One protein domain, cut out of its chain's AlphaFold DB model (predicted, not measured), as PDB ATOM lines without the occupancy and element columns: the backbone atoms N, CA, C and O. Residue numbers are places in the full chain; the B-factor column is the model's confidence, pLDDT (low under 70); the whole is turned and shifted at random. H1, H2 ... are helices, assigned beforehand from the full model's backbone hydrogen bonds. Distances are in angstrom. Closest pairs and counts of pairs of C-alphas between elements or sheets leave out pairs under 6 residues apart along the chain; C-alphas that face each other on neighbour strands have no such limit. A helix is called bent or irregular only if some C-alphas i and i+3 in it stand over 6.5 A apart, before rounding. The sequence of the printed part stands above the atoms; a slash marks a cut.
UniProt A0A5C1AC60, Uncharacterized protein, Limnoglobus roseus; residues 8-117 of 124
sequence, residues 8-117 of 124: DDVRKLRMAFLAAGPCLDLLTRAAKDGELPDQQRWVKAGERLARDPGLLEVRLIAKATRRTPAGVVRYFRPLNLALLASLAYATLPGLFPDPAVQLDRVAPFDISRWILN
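AT A GLANCE: This is residues 8 to 117 of the 124 residues of an uncharacterized protein of Limnoglobus roseus (UniProt A0A5C1AC60). One helix, H5, runs through the middle of a rounded body, and the other long helices pack crosswise round it: both arms of the bent H1, then H2, H3 and H7. H4 packs on H3, away from the core, and the short H6 lies off to one side, touching no helix. The printed part has 110 residues with seven named helices, H1 to H7 in chain order, and no named strand; its class is all helix. It is compact, with a radius of gyration of the C-alphas of 12.6 A and spans of 34 by 28 by 28 A.

IN THESE COORDINATES: Find C-alpha 8 at (41.771, 44.014, 7.920), where H1 begins. H1, residues 8 to 32, was assigned as one helix by its hydrogen bonds but is bent: C-alphas 19 and 22 are 7.5 A apart. Its arms are H1a, residues 8 to 19, 16.6 A long, and H1b, residues 22 to 32, 15.6 A long, at a steep tilt of 66 degrees. Next come H2, residues 39 to 51, 18.8 A long; H3, residues 56 to 65, 14.1 A long; and H4, residues 69 to 75. Look for H5 from C-alpha 78 at (18.756, 41.441, -4.795) to C-alpha 91, 20.0 A away. H6 holds residues 99 to 103, and H7, residues 108 to 116, ends at (37.480, 46.119, -11.317).

HOW THE PARTS SIT: Start at H5, the hub, which touches four other helices. H1a touches it with residues 12 to 17 alone, the closest C-alphas being those of Leu 13 and Ala 88, 6.4 A apart. H1b touches residues 79 to 83 of H5 alone, closest at the C-alphas of Thr 28 and Asn 80, 7.3 A. H2 touches residues 78 to 83 of H5 alone, about perpendicular at 87 degrees; the closest C-alphas, of Gly 46 and Pro 78, are 4.1 A apart. H3 touches residues 84 to 88 of H5 alone, about perpendicular at 88 degrees, closest at the C-alphas of Glu 57 and Ala 85, 5.9 A. H7 touches H5, about perpendicular at 84 degrees, closest at the C-alphas of Ser 86 and Pro 108, 5.0 A. H4 touches H3, the closest C-alphas being those of Ala 62 and Pro 69, 5.2 A apart. H5 and H6 are only just apart, at 8.3 A. In both arms of H1 and in H2 to H7, every O i to N i+4 pair is within hydrogen-bond range.

THE WHOLE: The two C-alphas farthest apart, of Asp 8 and Gly 34, are 36.4 A from each other. The printed part has no cut and no long link. Its mean pLDDT is 77.6; look for values under 70 at residue 27, residues 36 to 37 and residues 97 to 117.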
ATOM      1  N   ASP A   8      41.087  43.702   9.172       92.69
ATOM      2  CA  ASP A   8      41.771  44.014   7.920       92.69
ATOM      3  C   ASP A   8      40.936  43.616   6.695       92.69
ATOM      4  O   ASP A   8      40.826  44.405   5.757       92.69
ATOM      5  N   ASP A   9      40.251  42.469   6.738       90.94
ATOM      6  CA  ASP A   9      39.318  42.048   5.680       90.94
ATOM      7  C   ASP A   9      38.197  43.074   5.492       90.94
ATOM      8  O   ASP A   9      37.899  43.513   4.379       90.94
ATOM      9  N   VAL A  10      37.614  43.533   6.604       92.38
ATOM     10  CA  VAL A  10      36.572  44.569   6.591       92.38
ATOM     11  C   VAL A  10      37.109  45.885   6.026       92.38
ATOM     12  O   VAL A  10      36.403  46.567   5.279       92.38
ATOM     13  N   ARG A  11      38.349  46.257   6.364       92.62
ATOM     14  CA  ARG A  11      39.007  47.466   5.849       92.62
ATOM     15  C   ARG A  11      39.226  47.377   4.338       92.62
ATOM     16  O   ARG A  11      38.831  48.303   3.630       92.62
ATOM     17  N   LYS A  12      39.794  46.271   3.848       90.00
ATOM     18  CA  LYS A  12      40.004  45.998   2.416       90.00
ATOM     19  C   LYS A  12      38.692  46.068   1.641       90.00
ATOM     20  O   LYS A  12      38.604  46.795   0.653       90.00
ATOM     21  N   LEU A  13      37.647  45.406   2.140       90.19
ATOM     22  CA  LEU A  13      36.348  45.411   1.475       90.19
ATOM     23  C   LEU A  13      35.689  46.794   1.473       90.19
ATOM     24  O   LEU A  13      35.113  47.202   0.467       90.19
ATOM     25  N   ARG A  14      35.794  47.555   2.569       90.94
ATOM     26  CA  ARG A  14      35.267  48.926   2.615       90.94
ATOM     27  C   ARG A  14      35.944  49.824   1.579       90.94
ATOM     28  O   ARG A  14      35.254  50.598   0.926       90.94
ATOM     29  N   MET A  15      37.263  49.713   1.420       88.19
ATOM     30  CA  MET A  15      37.991  50.455   0.386       88.19
ATOM     31  C   MET A  15      37.538  50.051  -1.020       88.19
ATOM     32  O   MET A  15      37.286  50.927  -1.845       88.19
ATOM     33  N   ALA A  16      37.346  48.752  -1.269       85.06
ATOM     34  CA  ALA A  16      36.820  48.262  -2.540       85.06
ATOM     35  C   ALA A  16      35.411  48.804  -2.829       85.06
ATOM     36  O   ALA A  16      35.150  49.258  -3.936       85.06
ATOM     37  N   PHE A  17      34.513  48.837  -1.839       85.38
ATOM     38  CA  PHE A  17      33.164  49.395  -2.001       85.38
ATOM     39  C   PHE A  17      33.171  50.892  -2.308       85.38
ATOM     40  O   PHE A  17      32.386  51.342  -3.137       85.38
ATOM     41  N   LEU A  18      34.057  51.663  -1.669       83.69
ATOM     42  CA  LEU A  18      34.197  53.093  -1.955       83.69
ATOM     43  C   LEU A  18      34.713  53.335  -3.379       83.69
ATOM     44  O   LEU A  18      34.181  54.194  -4.075       83.69
ATOM     45  N   ALA A  19      35.701  52.554  -3.825       79.44
ATOM     46  CA  ALA A  19      36.244  52.657  -5.178       79.44
ATOM     47  C   ALA A  19      35.245  52.184  -6.250       79.44
ATOM     48  O   ALA A  19      35.119  52.802  -7.305       79.44
ATOM     49  N   ALA A  20      34.504  51.111  -5.969       75.19
ATOM     50  CA  ALA A  20      33.554  50.509  -6.896       75.19
ATOM     51  C   ALA A  20      32.187  51.208  -6.931       75.19
ATOM     52  O   ALA A  20      31.418  50.936  -7.845       75.19
ATOM     53  N   GLY A  21      31.864  52.086  -5.972       72.81
ATOM     54  CA  GLY A  21      30.549  52.737  -5.851       72.81
ATOM     55  C   GLY A  21      29.992  53.284  -7.176       72.81
ATOM     56  O   GLY A  21      28.923  52.838  -7.594       72.81
ATOM     57  N   PRO A  22      30.733  54.147  -7.900       72.25
ATOM     58  CA  PRO A  22      30.297  54.657  -9.203       72.25
ATOM     59  C   PRO A  22      30.060  53.554 -10.246       72.25
ATOM     60  O   PRO A  22      29.123  53.633 -11.037       72.25
ATOM     61  N   CYS A  23      30.873  52.494 -10.228       70.12
ATOM     62  CA  CYS A  23      30.748  51.364 -11.149       70.12
ATOM     63  C   CYS A  23      29.544  50.474 -10.806       70.12
ATOM     64  O   CYS A  23      28.876  49.980 -11.707       70.12
ATOM     65  N   LEU A  24      29.221  50.296  -9.521       72.62
ATOM     66  CA  LEU A  24      28.042  49.548  -9.073       72.62
ATOM     67  C   LEU A  24      26.737  50.234  -9.495       72.62
ATOM     68  O   LEU A  24      25.788  49.555  -9.893       72.62
ATOM     69  N   ASP A  25      26.693  51.566  -9.456       75.19
ATOM     70  CA  ASP A  25      25.539  52.334  -9.932       75.19
ATOM     71  C   ASP A  25      25.377  52.228 -11.453       75.19
ATOM     72  O   ASP A  25      24.261  52.018 -11.934       75.19
ATOM     73  N   LEU A  26      26.480  52.306 -12.208       72.19
ATOM     74  CA  LEU A  26      26.488  52.086 -13.658       72.19
ATOM     75  C   LEU A  26      26.036  50.669 -14.020       72.19
ATOM     76  O   LEU A  26      25.177  50.512 -14.878       72.19
ATOM     77  N   LEU A  27      26.523  49.647 -13.315       69.88
ATOM     78  CA  LEU A  27      26.098  48.255 -13.511       69.88
ATOM     79  C   LEU A  27      24.619  48.053 -13.187       69.88
ATOM     80  O   LEU A  27      23.915  47.320 -13.876       69.88
ATOM     81  N   THR A  28      24.125  48.729 -12.152       76.88
ATOM     82  CA  THR A  28      22.704  48.694 -11.795       76.88
ATOM     83  C   THR A  28      21.844  49.365 -12.867       76.88
ATOM     84  O   THR A  28      20.718  48.922 -13.098       76.88
ATOM     85  N   ARG A  29      22.347  50.422 -13.521       79.44
ATOM     86  CA  ARG A  29      21.688  51.068 -14.667       79.44
ATOM     87  C   ARG A  29      21.717  50.175 -15.904       79.44
ATOM     88  O   ARG A  29      20.646  49.796 -16.345       79.44
ATOM     89  N   ALA A  30      22.887  49.699 -16.325       74.75
ATOM     90  CA  ALA A  30      23.031  48.763 -17.444       74.75
ATOM     91  C   ALA A  30      22.133  47.521 -17.285       74.75
ATOM     92  O   ALA A  30      21.502  47.058 -18.230       74.75
ATOM     93  N   ALA A  31      21.990  47.010 -16.058       74.12
ATOM     94  CA  ALA A  31      21.039  45.946 -15.768       74.12
ATOM     95  C   ALA A  31      19.572  46.373 -15.962       74.12
ATOM     96  O   ALA A  31      18.786  45.602 -16.499       74.12
ATOM     97  N   LYS A  32      19.165  47.571 -15.522       74.44
ATOM     98  CA  LYS A  32      17.802  48.084 -15.778       74.44
ATOM     99  C   LYS A  32      17.525  48.274 -17.266       74.44
ATOM    100  O   LYS A  32      16.400  48.032 -17.685       74.44
ATOM    101  N   ASP A  33      18.547  48.664 -18.014       78.00
ATOM    102  CA  ASP A  33      18.469  48.930 -19.448       78.00
ATOM    103  C   ASP A  33      18.560  47.631 -20.280       78.00
ATOM    104  O   ASP A  33      18.427  47.651 -21.500       78.00
ATOM    105  N   GLY A  34      18.724  46.474 -19.622       71.44
ATOM    106  CA  GLY A  34      18.767  45.154 -20.259       71.44
ATOM    107  C   GLY A  34      20.100  44.825 -20.937       71.44
ATOM    108  O   GLY A  34      20.215  43.796 -21.595       71.44
ATOM    109  N   GLU A  35      21.117  45.664 -20.751       72.94
ATOM    110  CA  GLU A  35      22.444  45.519 -21.358       72.94
ATOM    111  C   GLU A  35      23.303  44.460 -20.659       72.94
ATOM    112  O   GLU A  35      24.322  44.018 -21.193       72.94
ATOM    113  N   LEU A  36      22.910  44.048 -19.450       68.81
ATOM    114  CA  LEU A  36      23.649  43.070 -18.667       68.81
ATOM    115  C   LEU A  36      23.178  41.645 -19.010       68.81
ATOM    116  O   LEU A  36      22.056  41.274 -18.632       68.81
ATOM    117  N   PRO A  37      24.011  40.815 -19.667       66.25
ATOM    118  CA  PRO A  37      23.671  39.418 -19.881       66.25
ATOM    119  C   PRO A  37      23.456  38.722 -18.530       66.25
ATOM    120  O   PRO A  37      24.092  39.038 -17.522       66.25
ATOM    121  N   ASP A  38      22.511  37.785 -18.499       72.19
ATOM    122  CA  ASP A  38      22.182  36.976 -17.324       72.19
ATOM    123  C   ASP A  38      21.641  37.735 -16.095       72.19
ATOM    124  O   ASP A  38      21.637  37.183 -14.995       72.19
ATOM    125  N   GLN A  39      21.112  38.961 -16.230       74.75
ATOM    126  CA  GLN A  39      20.557  39.745 -15.106       74.75
ATOM    127  C   GLN A  39      19.631  38.934 -14.174       74.75
ATOM    128  O   GLN A  39      19.736  39.025 -12.948       74.75
ATOM    129  N   GLN A  40      18.741  38.103 -14.727       78.62
ATOM    130  CA  GLN A  40      17.835  37.269 -13.928       78.62
ATOM    131  C   GLN A  40      18.577  36.268 -13.032       78.62
ATOM    132  O   GLN A  40      18.125  35.982 -11.921       78.62
ATOM    133  N   ARG A  41      19.723  35.743 -13.483       80.25
ATOM    134  CA  ARG A  41      20.576  34.854 -12.686       80.25
ATOM    135  C   ARG A  41      21.121  35.598 -11.468       80.25
ATOM    136  O   ARG A  41      21.065  35.066 -10.362       80.25
ATOM    137  N   TRP A  42      21.562  36.841 -11.652       77.69
ATOM    138  CA  TRP A  42      22.080  37.707 -10.586       77.69
ATOM    139  C   TRP A  42      21.013  38.135  -9.581       77.69
ATOM    140  O   TRP A  42      21.262  38.178  -8.378       77.69
ATOM    141  N   VAL A  43      19.794  38.400 -10.045       83.81
ATOM    142  CA  VAL A  43      18.665  38.675  -9.149       83.81
ATOM    143  C   VAL A  43      18.363  37.447  -8.286       83.81
ATOM    144  O   VAL A  43      18.344  37.564  -7.063       83.81
ATOM    145  N   LYS A  44      18.238  36.257  -8.891       83.50
ATOM    146  CA  LYS A  44      18.006  34.993  -8.161       83.50
ATOM    147  C   LYS A  44      19.124  34.674  -7.167       83.50
ATOM    148  O   LYS A  44      18.867  34.188  -6.067       83.50
ATOM    149  N   ALA A  45      20.366  34.951  -7.545       80.62
ATOM    150  CA  ALA A  45      21.534  34.856  -6.684       80.62
ATOM    151  C   ALA A  45      21.407  35.741  -5.434       80.62
ATOM    152  O   ALA A  45      21.527  35.264  -4.305       80.62
ATOM    153  N   GLY A  46      21.084  37.019  -5.636       84.88
ATOM    154  CA  GLY A  46      20.835  37.964  -4.553       84.88
ATOM    155  C   GLY A  46      19.670  37.564  -3.658       84.88
ATOM    156  O   GLY A  46      19.767  37.662  -2.441       84.88
ATOM    157  N   GLU A  47      18.583  37.056  -4.234       87.75
ATOM    158  CA  GLU A  47      17.438  36.551  -3.470       87.75
ATOM    159  C   GLU A  47      17.820  35.355  -2.594       87.75
ATOM    160  O   GLU A  47      17.359  35.251  -1.461       87.75
ATOM    161  N   ARG A  48      18.686  34.458  -3.082       85.75
ATOM    162  CA  ARG A  48      19.208  33.341  -2.278       85.75
ATOM    163  C   ARG A  48      20.049  33.842  -1.108       85.75
ATOM    164  O   ARG A  48      19.869  33.345  -0.003       85.75
ATOM    165  N   LEU A  49      20.906  34.839  -1.334       84.81
ATOM    166  CA  LEU A  49      21.680  35.480  -0.264       84.81
ATOM    167  C   LEU A  49      20.765  36.164   0.763       84.81
ATOM    168  O   LEU A  49      21.006  36.086   1.962       84.81
ATOM    169  N   ALA A  50      19.681  36.791   0.304       86.62
ATOM    170  CA  ALA A  50      18.706  37.460   1.159       86.62
ATOM    171  C   ALA A  50      17.924  36.500   2.076       86.62
ATOM    172  O   ALA A  50      17.489  36.908   3.151       86.62
ATOM    173  N   ARG A  51      17.747  35.232   1.678       87.62
ATOM    174  CA  ARG A  51      17.033  34.224   2.485       87.62
ATOM    175  C   ARG A  51      17.791  33.806   3.739       87.62
ATOM    176  O   ARG A  51      17.152  33.369   4.690       87.62
ATOM    177  N   ASP A  52      19.114  33.947   3.745       83.69
ATOM    178  CA  ASP A  52      19.949  33.599   4.890       83.69
ATOM    179  C   ASP A  52      20.913  34.751   5.237       83.69
ATOM    180  O   ASP A  52      22.046  34.814   4.751       83.69
ATOM    181  N   PRO A  53      20.489  35.678   6.118       81.50
ATOM    182  CA  PRO A  53      21.342  36.762   6.597       81.50
ATOM    183  C   PRO A  53      22.559  36.287   7.414       81.50
ATOM    184  O   PRO A  53      23.433  37.100   7.723       81.50
ATOM    185  N   GLY A  54      22.608  35.008   7.810       82.19
ATOM    186  CA  GLY A  54      23.717  34.399   8.545       82.19
ATOM    187  C   GLY A  54      24.927  34.068   7.672       82.19
ATOM    188  O   GLY A  54      26.017  33.841   8.207       82.19
ATOM    189  N   LEU A  55      24.760  34.102   6.347       84.69
ATOM    190  CA  LEU A  55      25.821  33.849   5.380       84.69
ATOM    191  C   LEU A  55      27.020  34.783   5.573       84.69
ATOM    192  O   LEU A  55      26.882  35.971   5.896       84.69
ATOM    193  N   LEU A  56      28.217  34.230   5.365       84.19
ATOM    194  CA  LEU A  56      29.485  34.927   5.576       84.19
ATOM    195  C   LEU A  56      29.556  36.212   4.741       84.19
ATOM    196  O   LEU A  56      29.965  37.254   5.248       84.19
ATOM    197  N   GLU A  57      29.076  36.155   3.501       85.88
ATOM    198  CA  GLU A  57      29.018  37.257   2.547       85.88
ATOM    199  C   GLU A  57      28.148  38.398   3.079       85.88
ATOM    200  O   GLU A  57      28.581  39.550   3.125       85.88
ATOM    201  N   VAL A  58      26.939  38.084   3.552       87.25
ATOM    202  CA  VAL A  58      26.001  39.084   4.082       87.25
ATOM    203  C   VAL A  58      26.553  39.704   5.364       87.25
ATOM    204  O   VAL A  58      26.502  40.924   5.534       87.25
ATOM    205  N   ARG A  59      27.151  38.895   6.248       90.69
ATOM    206  CA  ARG A  59      27.810  39.373   7.475       90.69
ATOM    207  C   ARG A  59      29.003  40.278   7.171       90.69
ATOM    208  O   ARG A  59      29.195  41.285   7.855       90.69
ATOM    209  N   LEU A  60      29.791  39.948   6.154       89.94
ATOM    210  CA  LEU A  60      30.943  40.734   5.735       89.94
ATOM    211  C   LEU A  60      30.512  42.063   5.094       89.94
ATOM    212  O   LEU A  60      31.024  43.116   5.478       89.94
ATOM    213  N   ILE A  61      29.505  42.042   4.211       90.38
ATOM    214  CA  ILE A  61      28.888  43.248   3.631       90.38
ATOM    215  C   ILE A  61      28.319  44.139   4.740       90.38
ATOM    216  O   ILE A  61      28.546  45.350   4.743       90.38
ATOM    217  N   ALA A  62      27.625  43.555   5.719       92.56
ATOM    218  CA  ALA A  62      27.079  44.269   6.868       92.56
ATOM    219  C   ALA A  62      28.179  44.987   7.670       92.56
ATOM    220  O   ALA A  62      28.093  46.196   7.898       92.56
ATOM    221  N   LYS A  63      29.272  44.288   8.005       93.31
ATOM    222  CA  LYS A  63      30.438  44.884   8.684       93.31
ATOM    223  C   LYS A  63      31.093  45.998   7.854       93.31
ATOM    224  O   LYS A  63      31.390  47.076   8.382       93.31
ATOM    225  N   ALA A  64      31.295  45.779   6.555       91.31
ATOM    226  CA  ALA A  64      31.917  46.759   5.663       91.31
ATOM    227  C   ALA A  64      31.071  48.036   5.529       91.31
ATOM    228  O   ALA A  64      31.611  49.141   5.643       91.31
ATOM    229  N   THR A  65      29.750  47.884   5.400       89.19
ATOM    230  CA  THR A  65      28.774  48.980   5.234       89.19
ATOM    231  C   THR A  65      28.263  49.580   6.548       89.19
ATOM    232  O   THR A  65      27.454  50.503   6.512       89.19
ATOM    233  N   ARG A  66      28.742  49.094   7.705       92.06
ATOM    234  CA  ARG A  66      28.289  49.509   9.050       92.06
ATOM    235  C   ARG A  66      26.773  49.348   9.246       92.06
ATOM    236  O   ARG A  66      26.116  50.205   9.830       92.06
ATOM    237  N   ARG A  67      26.215  48.246   8.748       91.94
ATOM    238  CA  ARG A  67      24.799  47.870   8.888       91.94
ATOM    239  C   ARG A  67      24.677  46.535   9.617       91.94
ATOM    240  O   ARG A  67      25.653  45.812   9.779       91.94
ATOM    241  N   THR A  68      23.466  46.190  10.044       93.94
ATOM    242  CA  THR A  68      23.154  44.825  10.491       93.94
ATOM    243  C   THR A  68      22.914  43.919   9.276       93.94
ATOM    244  O   THR A  68      22.482  44.425   8.237       93.94
ATOM    245  N   PRO A  69      23.129  42.592   9.368       92.56
ATOM    246  CA  PRO A  69      22.822  41.670   8.270       92.56
ATOM    247  C   PRO A  69      21.364  41.762   7.793       92.56
ATOM    248  O   PRO A  69      21.108  41.879   6.599       92.56
ATOM    249  N   ALA A  70      20.409  41.842   8.725       91.25
ATOM    250  CA  ALA A  70      19.000  42.075   8.401       91.25
ATOM    251  C   ALA A  70      18.772  43.428   7.702       91.25
ATOM    252  O   ALA A  70      17.977  43.528   6.771       91.25
ATOM    253  N   GLY A  71      19.500  44.474   8.111       91.75
ATOM    254  CA  GLY A  71      19.482  45.769   7.437       91.75
ATOM    255  C   GLY A  71      20.011  45.686   6.004       91.75
ATOM    256  O   GLY A  71      19.437  46.296   5.110       91.75
ATOM    257  N   VAL A  72      21.066  44.907   5.756       91.31
ATOM    258  CA  VAL A  72      21.570  44.685   4.394       91.31
ATOM    259  C   VAL A  72      20.488  44.036   3.526       91.31
ATOM    260  O   VAL A  72      20.137  44.573   2.481       91.31
ATOM    261  N   VAL A  73      19.887  42.947   3.996       90.06
ATOM    262  CA  VAL A  73      18.830  42.245   3.254       90.06
ATOM    263  C   VAL A  73      17.603  43.127   3.002       90.06
ATOM    264  O   VAL A  73      17.000  43.060   1.935       90.06
ATOM    265  N   ARG A  74      17.246  43.996   3.954       89.81
ATOM    266  CA  ARG A  74      16.098  44.902   3.826       89.81
ATOM    267  C   ARG A  74      16.328  46.046   2.836       89.81
ATOM    268  O   ARG A  74      15.386  46.452   2.160       89.81
ATOM    269  N   TYR A  75      17.528  46.629   2.810       86.56
ATOM    270  CA  TYR A  75      17.782  47.887   2.092       86.56
ATOM    271  C   TYR A  75      18.465  47.711   0.734       86.56
ATOM    272  O   TYR A  75      18.364  48.602  -0.109       86.56
ATOM    273  N   PHE A  76      19.156  46.595   0.501       87.00
ATOM    274  CA  PHE A  76      19.778  46.324  -0.791       87.00
ATOM    275  C   PHE A  76      18.835  45.509  -1.672       87.00
ATOM    276  O   PHE A  76      18.274  44.502  -1.250       87.00
ATOM    277  N   ARG A  77      18.683  45.935  -2.931       88.00
ATOM    278  CA  ARG A  77      17.988  45.128  -3.941       88.00
ATOM    279  C   ARG A  77      18.752  43.814  -4.154       88.00
ATOM    280  O   ARG A  77      19.979  43.834  -4.038       88.00
ATOM    281  N   PRO A  78      18.082  42.715  -4.548       87.19
ATOM    282  CA  PRO A  78      18.756  41.441  -4.795       87.19
ATOM    283  C   PRO A  78      19.952  41.565  -5.743       87.19
ATOM    284  O   PRO A  78      21.039  41.090  -5.432       87.19
ATOM    285  N   LEU A  79      19.797  42.308  -6.841       84.06
ATOM    286  CA  LEU A  79      20.902  42.568  -7.761       84.06
ATOM    287  C   LEU A  79      22.096  43.235  -7.056       84.06
ATOM    288  O   LEU A  79      23.212  42.739  -7.155       84.06
ATOM    289  N   ASN A  80      21.865  44.303  -6.285       85.44
ATOM    290  CA  ASN A  80      22.924  44.993  -5.541       85.44
ATOM    291  C   ASN A  80      23.632  44.041  -4.571       85.44
ATOM    292  O   ASN A  80      24.851  44.088  -4.440       85.44
ATOM    293  N   LEU A  81      22.874  43.168  -3.904       86.06
ATOM    294  CA  LEU A  81      23.425  42.186  -2.976       86.06
ATOM    295  C   LEU A  81      24.331  41.177  -3.696       86.06
ATOM    296  O   LEU A  81      25.423  40.888  -3.211       86.06
ATOM    297  N   ALA A  82      23.925  40.700  -4.876       85.12
ATOM    298  CA  ALA A  82      24.735  39.804  -5.698       85.12
ATOM    299  C   ALA A  82      26.018  40.483  -6.210       85.12
ATOM    300  O   ALA A  82      27.096  39.887  -6.157       85.12
ATOM    301  N   LEU A  83      25.935  41.745  -6.645       81.44
ATOM    302  CA  LEU A  83      27.099  42.524  -7.088       81.44
ATOM    303  C   LEU A  83      28.099  42.756  -5.943       81.44
ATOM    304  O   LEU A  83      29.299  42.549  -6.111       81.44
ATOM    305  N   LEU A  84      27.611  43.128  -4.755       85.38
ATOM    306  CA  LEU A  84      28.454  43.330  -3.572       85.38
ATOM    307  C   LEU A  84      29.109  42.031  -3.097       85.38
ATOM    308  O   LEU A  84      30.277  42.048  -2.713       85.38
ATOM    309  N   ALA A  85      28.387  40.908  -3.153       85.31
ATOM    310  CA  ALA A  85      28.951  39.594  -2.857       85.31
ATOM    311  C   ALA A  85      30.049  39.219  -3.865       85.31
ATOM    312  O   ALA A  85      31.129  38.802  -3.460       85.31
ATOM    313  N   SER A  86      29.826  39.466  -5.161       80.31
ATOM    314  CA  SER A  86      30.833  39.254  -6.219       80.31
ATOM    315  C   SER A  86      32.120  40.021  -5.956       80.31
ATOM    316  O   SER A  86      33.217  39.480  -6.070       80.31
ATOM    317  N   LEU A  87      31.979  41.292  -5.580       80.50
ATOM    318  CA  LEU A  87      33.110  42.143  -5.249       80.50
ATOM    319  C   LEU A  87      33.831  41.656  -3.986       80.50
ATOM    320  O   LEU A  87      35.061  41.677  -3.945       80.50
ATOM    321  N   ALA A  88      33.096  41.177  -2.979       84.69
ATOM    322  CA  ALA A  88      33.691  40.581  -1.786       84.69
ATOM    323  C   ALA A  88      34.524  39.337  -2.116       84.69
ATOM    324  O   ALA A  88      35.665  39.250  -1.663       84.69
ATOM    325  N   TYR A  89      34.003  38.439  -2.958       82.12
ATOM    326  CA  TYR A  89      34.735  37.260  -3.426       82.12
ATOM    327  C   TYR A  89      36.025  37.635  -4.156       82.12
ATOM    328  O   TYR A  89      37.089  37.112  -3.838       82.12
ATOM    329  N   ALA A  90      35.945  38.585  -5.091       78.00
ATOM    330  CA  ALA A  90      37.105  39.022  -5.862       78.00
ATOM    331  C   ALA A  90      38.168  39.721  -5.001       78.00
ATOM    332  O   ALA A  90      39.361  39.590  -5.255       78.00
ATOM    333  N   THR A  91      37.741  40.460  -3.973       82.62
ATOM    334  CA  THR A  91      38.653  41.211  -3.096       82.62
ATOM    335  C   THR A  91      39.336  40.306  -2.070       82.62
ATOM    336  O   THR A  91      40.477  40.561  -1.683       82.62
ATOM    337  N   LEU A  92      38.641  39.274  -1.586       84.44
ATOM    338  CA  LEU A  92      39.071  38.460  -0.448       84.44
ATOM    339  C   LEU A  92      38.984  36.955  -0.762       84.44
ATOM    340  O   LEU A  92      38.337  36.221  -0.015       84.44
ATOM    341  N   PRO A  93      39.651  36.454  -1.818       77.81
ATOM    342  CA  PRO A  93      39.508  35.061  -2.253       77.81
ATOM    343  C   PRO A  93      39.899  34.046  -1.165       77.81
ATOM    344  O   PRO A  93      39.313  32.975  -1.080       77.81
ATOM    345  N   GLY A  94      40.828  34.394  -0.266       79.94
ATOM    346  CA  GLY A  94      41.216  33.531   0.859       79.94
ATOM    347  C   GLY A  94      40.120  33.307   1.910       79.94
ATOM    348  O   GLY A  94      40.154  32.300   2.612       79.94
ATOM    349  N   LEU A  95      39.127  34.203   2.008       80.94
ATOM    350  CA  LEU A  95      37.954  34.009   2.872       80.94
ATOM    351  C   LEU A  95      36.898  33.097   2.230       80.94
ATOM    352  O   LEU A  95      36.018  32.596   2.932       80.94
ATOM    353  N   PHE A  96      37.006  32.862   0.921       76.00
ATOM    354  CA  PHE A  96      36.039  32.131   0.109       76.00
ATOM    355  C   PHE A  96      36.769  31.107  -0.777       76.00
ATOM    356  O   PHE A  96      36.856  31.281  -1.992       76.00
ATOM    357  N   PRO A  97      37.334  30.041  -0.179       56.25
ATOM    358  CA  PRO A  97      38.313  29.171  -0.833       56.25
ATOM    359  C   PRO A  97      37.755  28.287  -1.961       56.25
ATOM    360  O   PRO A  97      38.527  27.563  -2.583       56.25
ATOM    361  N   ASP A  98      36.452  28.335  -2.246       57.12
ATOM    362  CA  ASP A  98      35.835  27.503  -3.277       57.12
ATOM    363  C   ASP A  98      34.940  28.321  -4.223       57.12
ATOM    364  O   ASP A  98      33.743  28.501  -3.966       57.12
ATOM    365  N   PRO A  99      35.498  28.818  -5.343       49.34
ATOM    366  CA  PRO A  99      34.699  29.484  -6.355       49.34
ATOM    367  C   PRO A  99      33.686  28.520  -6.988       49.34
ATOM    368  O   PRO A  99      32.600  28.966  -7.331       49.34
ATOM    369  N   ALA A 100      33.963  27.213  -7.098       45.56
ATOM    370  CA  ALA A 100      33.087  26.241  -7.764       45.56
ATOM    371  C   ALA A 100      31.819  25.915  -6.965       45.56
ATOM    372  O   ALA A 100      30.736  25.831  -7.541       45.56
ATOM    373  N   VAL A 101      31.912  25.846  -5.638       48.31
ATOM    374  CA  VAL A 101      30.741  25.682  -4.751       48.31
ATOM    375  C   VAL A 101      29.904  26.972  -4.651       48.31
ATOM    376  O   VAL A 101      28.734  26.950  -4.260       48.31
ATOM    377  N   GLN A 102      30.462  28.107  -5.082       50.66
ATOM    378  CA  GLN A 102      29.783  29.406  -5.147       50.66
ATOM    379  C   GLN A 102      29.363  29.821  -6.570       50.66
ATOM    380  O   GLN A 102      28.533  30.722  -6.709       50.66
ATOM    381  N   LEU A 103      29.843  29.133  -7.616       43.31
ATOM    382  CA  LEU A 103      29.535  29.365  -9.040       43.31
ATOM    383  C   LEU A 103      28.048  29.117  -9.376       43.31
ATOM    384  O   LEU A 103      27.495  29.762 -10.274       43.31
ATOM    385  N   ASP A 104      27.361  28.280  -8.590       49.38
ATOM    386  CA  ASP A 104      25.896  28.120  -8.619       49.38
ATOM    387  C   ASP A 104      25.136  29.277  -7.952       49.38
ATOM    388  O   ASP A 104      23.912  29.411  -8.094       49.38
ATOM    389  N   ARG A 105      25.839  30.118  -7.190       48.84
ATOM    390  CA  ARG A 105      25.249  31.188  -6.388       48.84
ATOM    391  C   ARG A 105      25.515  32.567  -6.949       48.84
ATOM    392  O   ARG A 105      24.637  33.385  -6.762       48.84
ATOM    393  N   VAL A 106      26.615  32.831  -7.645       51.94
ATOM    394  CA  VAL A 106      26.961  34.127  -8.254       51.94
ATOM    395  C   VAL A 106      28.134  33.834  -9.202       51.94
ATOM    396  O   VAL A 106      29.093  33.252  -8.724       51.94
ATOM    397  N   ALA A 107      28.107  34.158 -10.503       51.94
ATOM    398  CA  ALA A 107      29.227  33.853 -11.416       51.94
ATOM    399  C   ALA A 107      30.321  34.938 -11.321       51.94
ATOM    400  O   ALA A 107      30.290  35.899 -12.084       51.94
ATOM    401  N   PRO A 108      31.290  34.858 -10.390       51.59
ATOM    402  CA  PRO A 108      31.983  36.040  -9.886       51.59
ATOM    403  C   PRO A 108      32.903  36.667 -10.934       51.59
ATOM    404  O   PRO A 108      33.152  37.865 -10.872       51.59
ATOM    405  N   PHE A 109      33.399  35.883 -11.895       52.19
ATOM    406  CA  PHE A 109      34.497  36.263 -12.785       52.19
ATOM    407  C   PHE A 109      34.143  37.360 -13.798       52.19
ATOM    408  O   PHE A 109      34.936  38.282 -13.979       52.19
ATOM    409  N   ASP A 110      32.952  37.331 -14.398       54.81
ATOM    410  CA  ASP A 110      32.598  38.316 -15.429       54.81
ATOM    411  C   ASP A 110      32.257  39.678 -14.819       54.81
ATOM    412  O   ASP A 110      32.728  40.718 -15.283       54.81
ATOM    413  N   ILE A 111      31.514  39.681 -13.710       54.94
ATOM    414  CA  ILE A 111      31.136  40.917 -13.023       54.94
ATOM    415  C   ILE A 111      32.286  41.502 -12.217       54.94
ATOM    416  O   ILE A 111      32.443  42.714 -12.212       54.94
ATOM    417  N   SER A 112      33.121  40.696 -11.559       57.12
ATOM    418  CA  SER A 112      34.301  41.252 -10.887       57.12
ATOM    419  C   SER A 112      35.281  41.851 -11.890       57.12
ATOM    420  O   SER A 112      35.820  42.921 -11.621       57.12
ATOM    421  N   ARG A 113      35.434  41.260 -13.086       60.16
ATOM    422  CA  ARG A 113      36.185  41.888 -14.179       60.16
ATOM    423  C   ARG A 113      35.550  43.207 -14.616       60.16
ATOM    424  O   ARG A 113      36.290  44.166 -14.759       60.16
ATOM    425  N   TRP A 114      34.228  43.292 -14.755       61.25
ATOM    426  CA  TRP A 114      33.521  44.549 -15.046       61.25
ATOM    427  C   TRP A 114      33.577  45.581 -13.906       61.25
ATOM    428  O   TRP A 114      33.611  46.775 -14.162       61.25
ATOM    429  N   ILE A 115      33.576  45.163 -12.640       62.19
ATOM    430  CA  ILE A 115      33.639  46.079 -11.490       62.19
ATOM    431  C   ILE A 115      35.061  46.619 -11.314       62.19
ATOM    432  O   ILE A 115      35.240  47.799 -11.029       62.19
ATOM    433  N   LEU A 116      36.069  45.757 -11.465       62.53
ATOM    434  CA  LEU A 116      37.480  46.119 -11.317       62.53
ATOM    435  C   LEU A 116      38.051  46.759 -12.590       62.53
ATOM    436  O   LEU A 116      38.998  47.531 -12.509       62.53
ATOM    437  N   ASN A 117      37.475  46.444 -13.751       59.88
ATOM    438  CA  ASN A 117      37.831  46.976 -15.064       59.88
ATOM    439  C   ASN A 117      36.548  47.242 -15.873       59.88
ATOM    440  O   ASN A 117      36.237  46.476 -16.794       59.88
TER     441      ASN A 117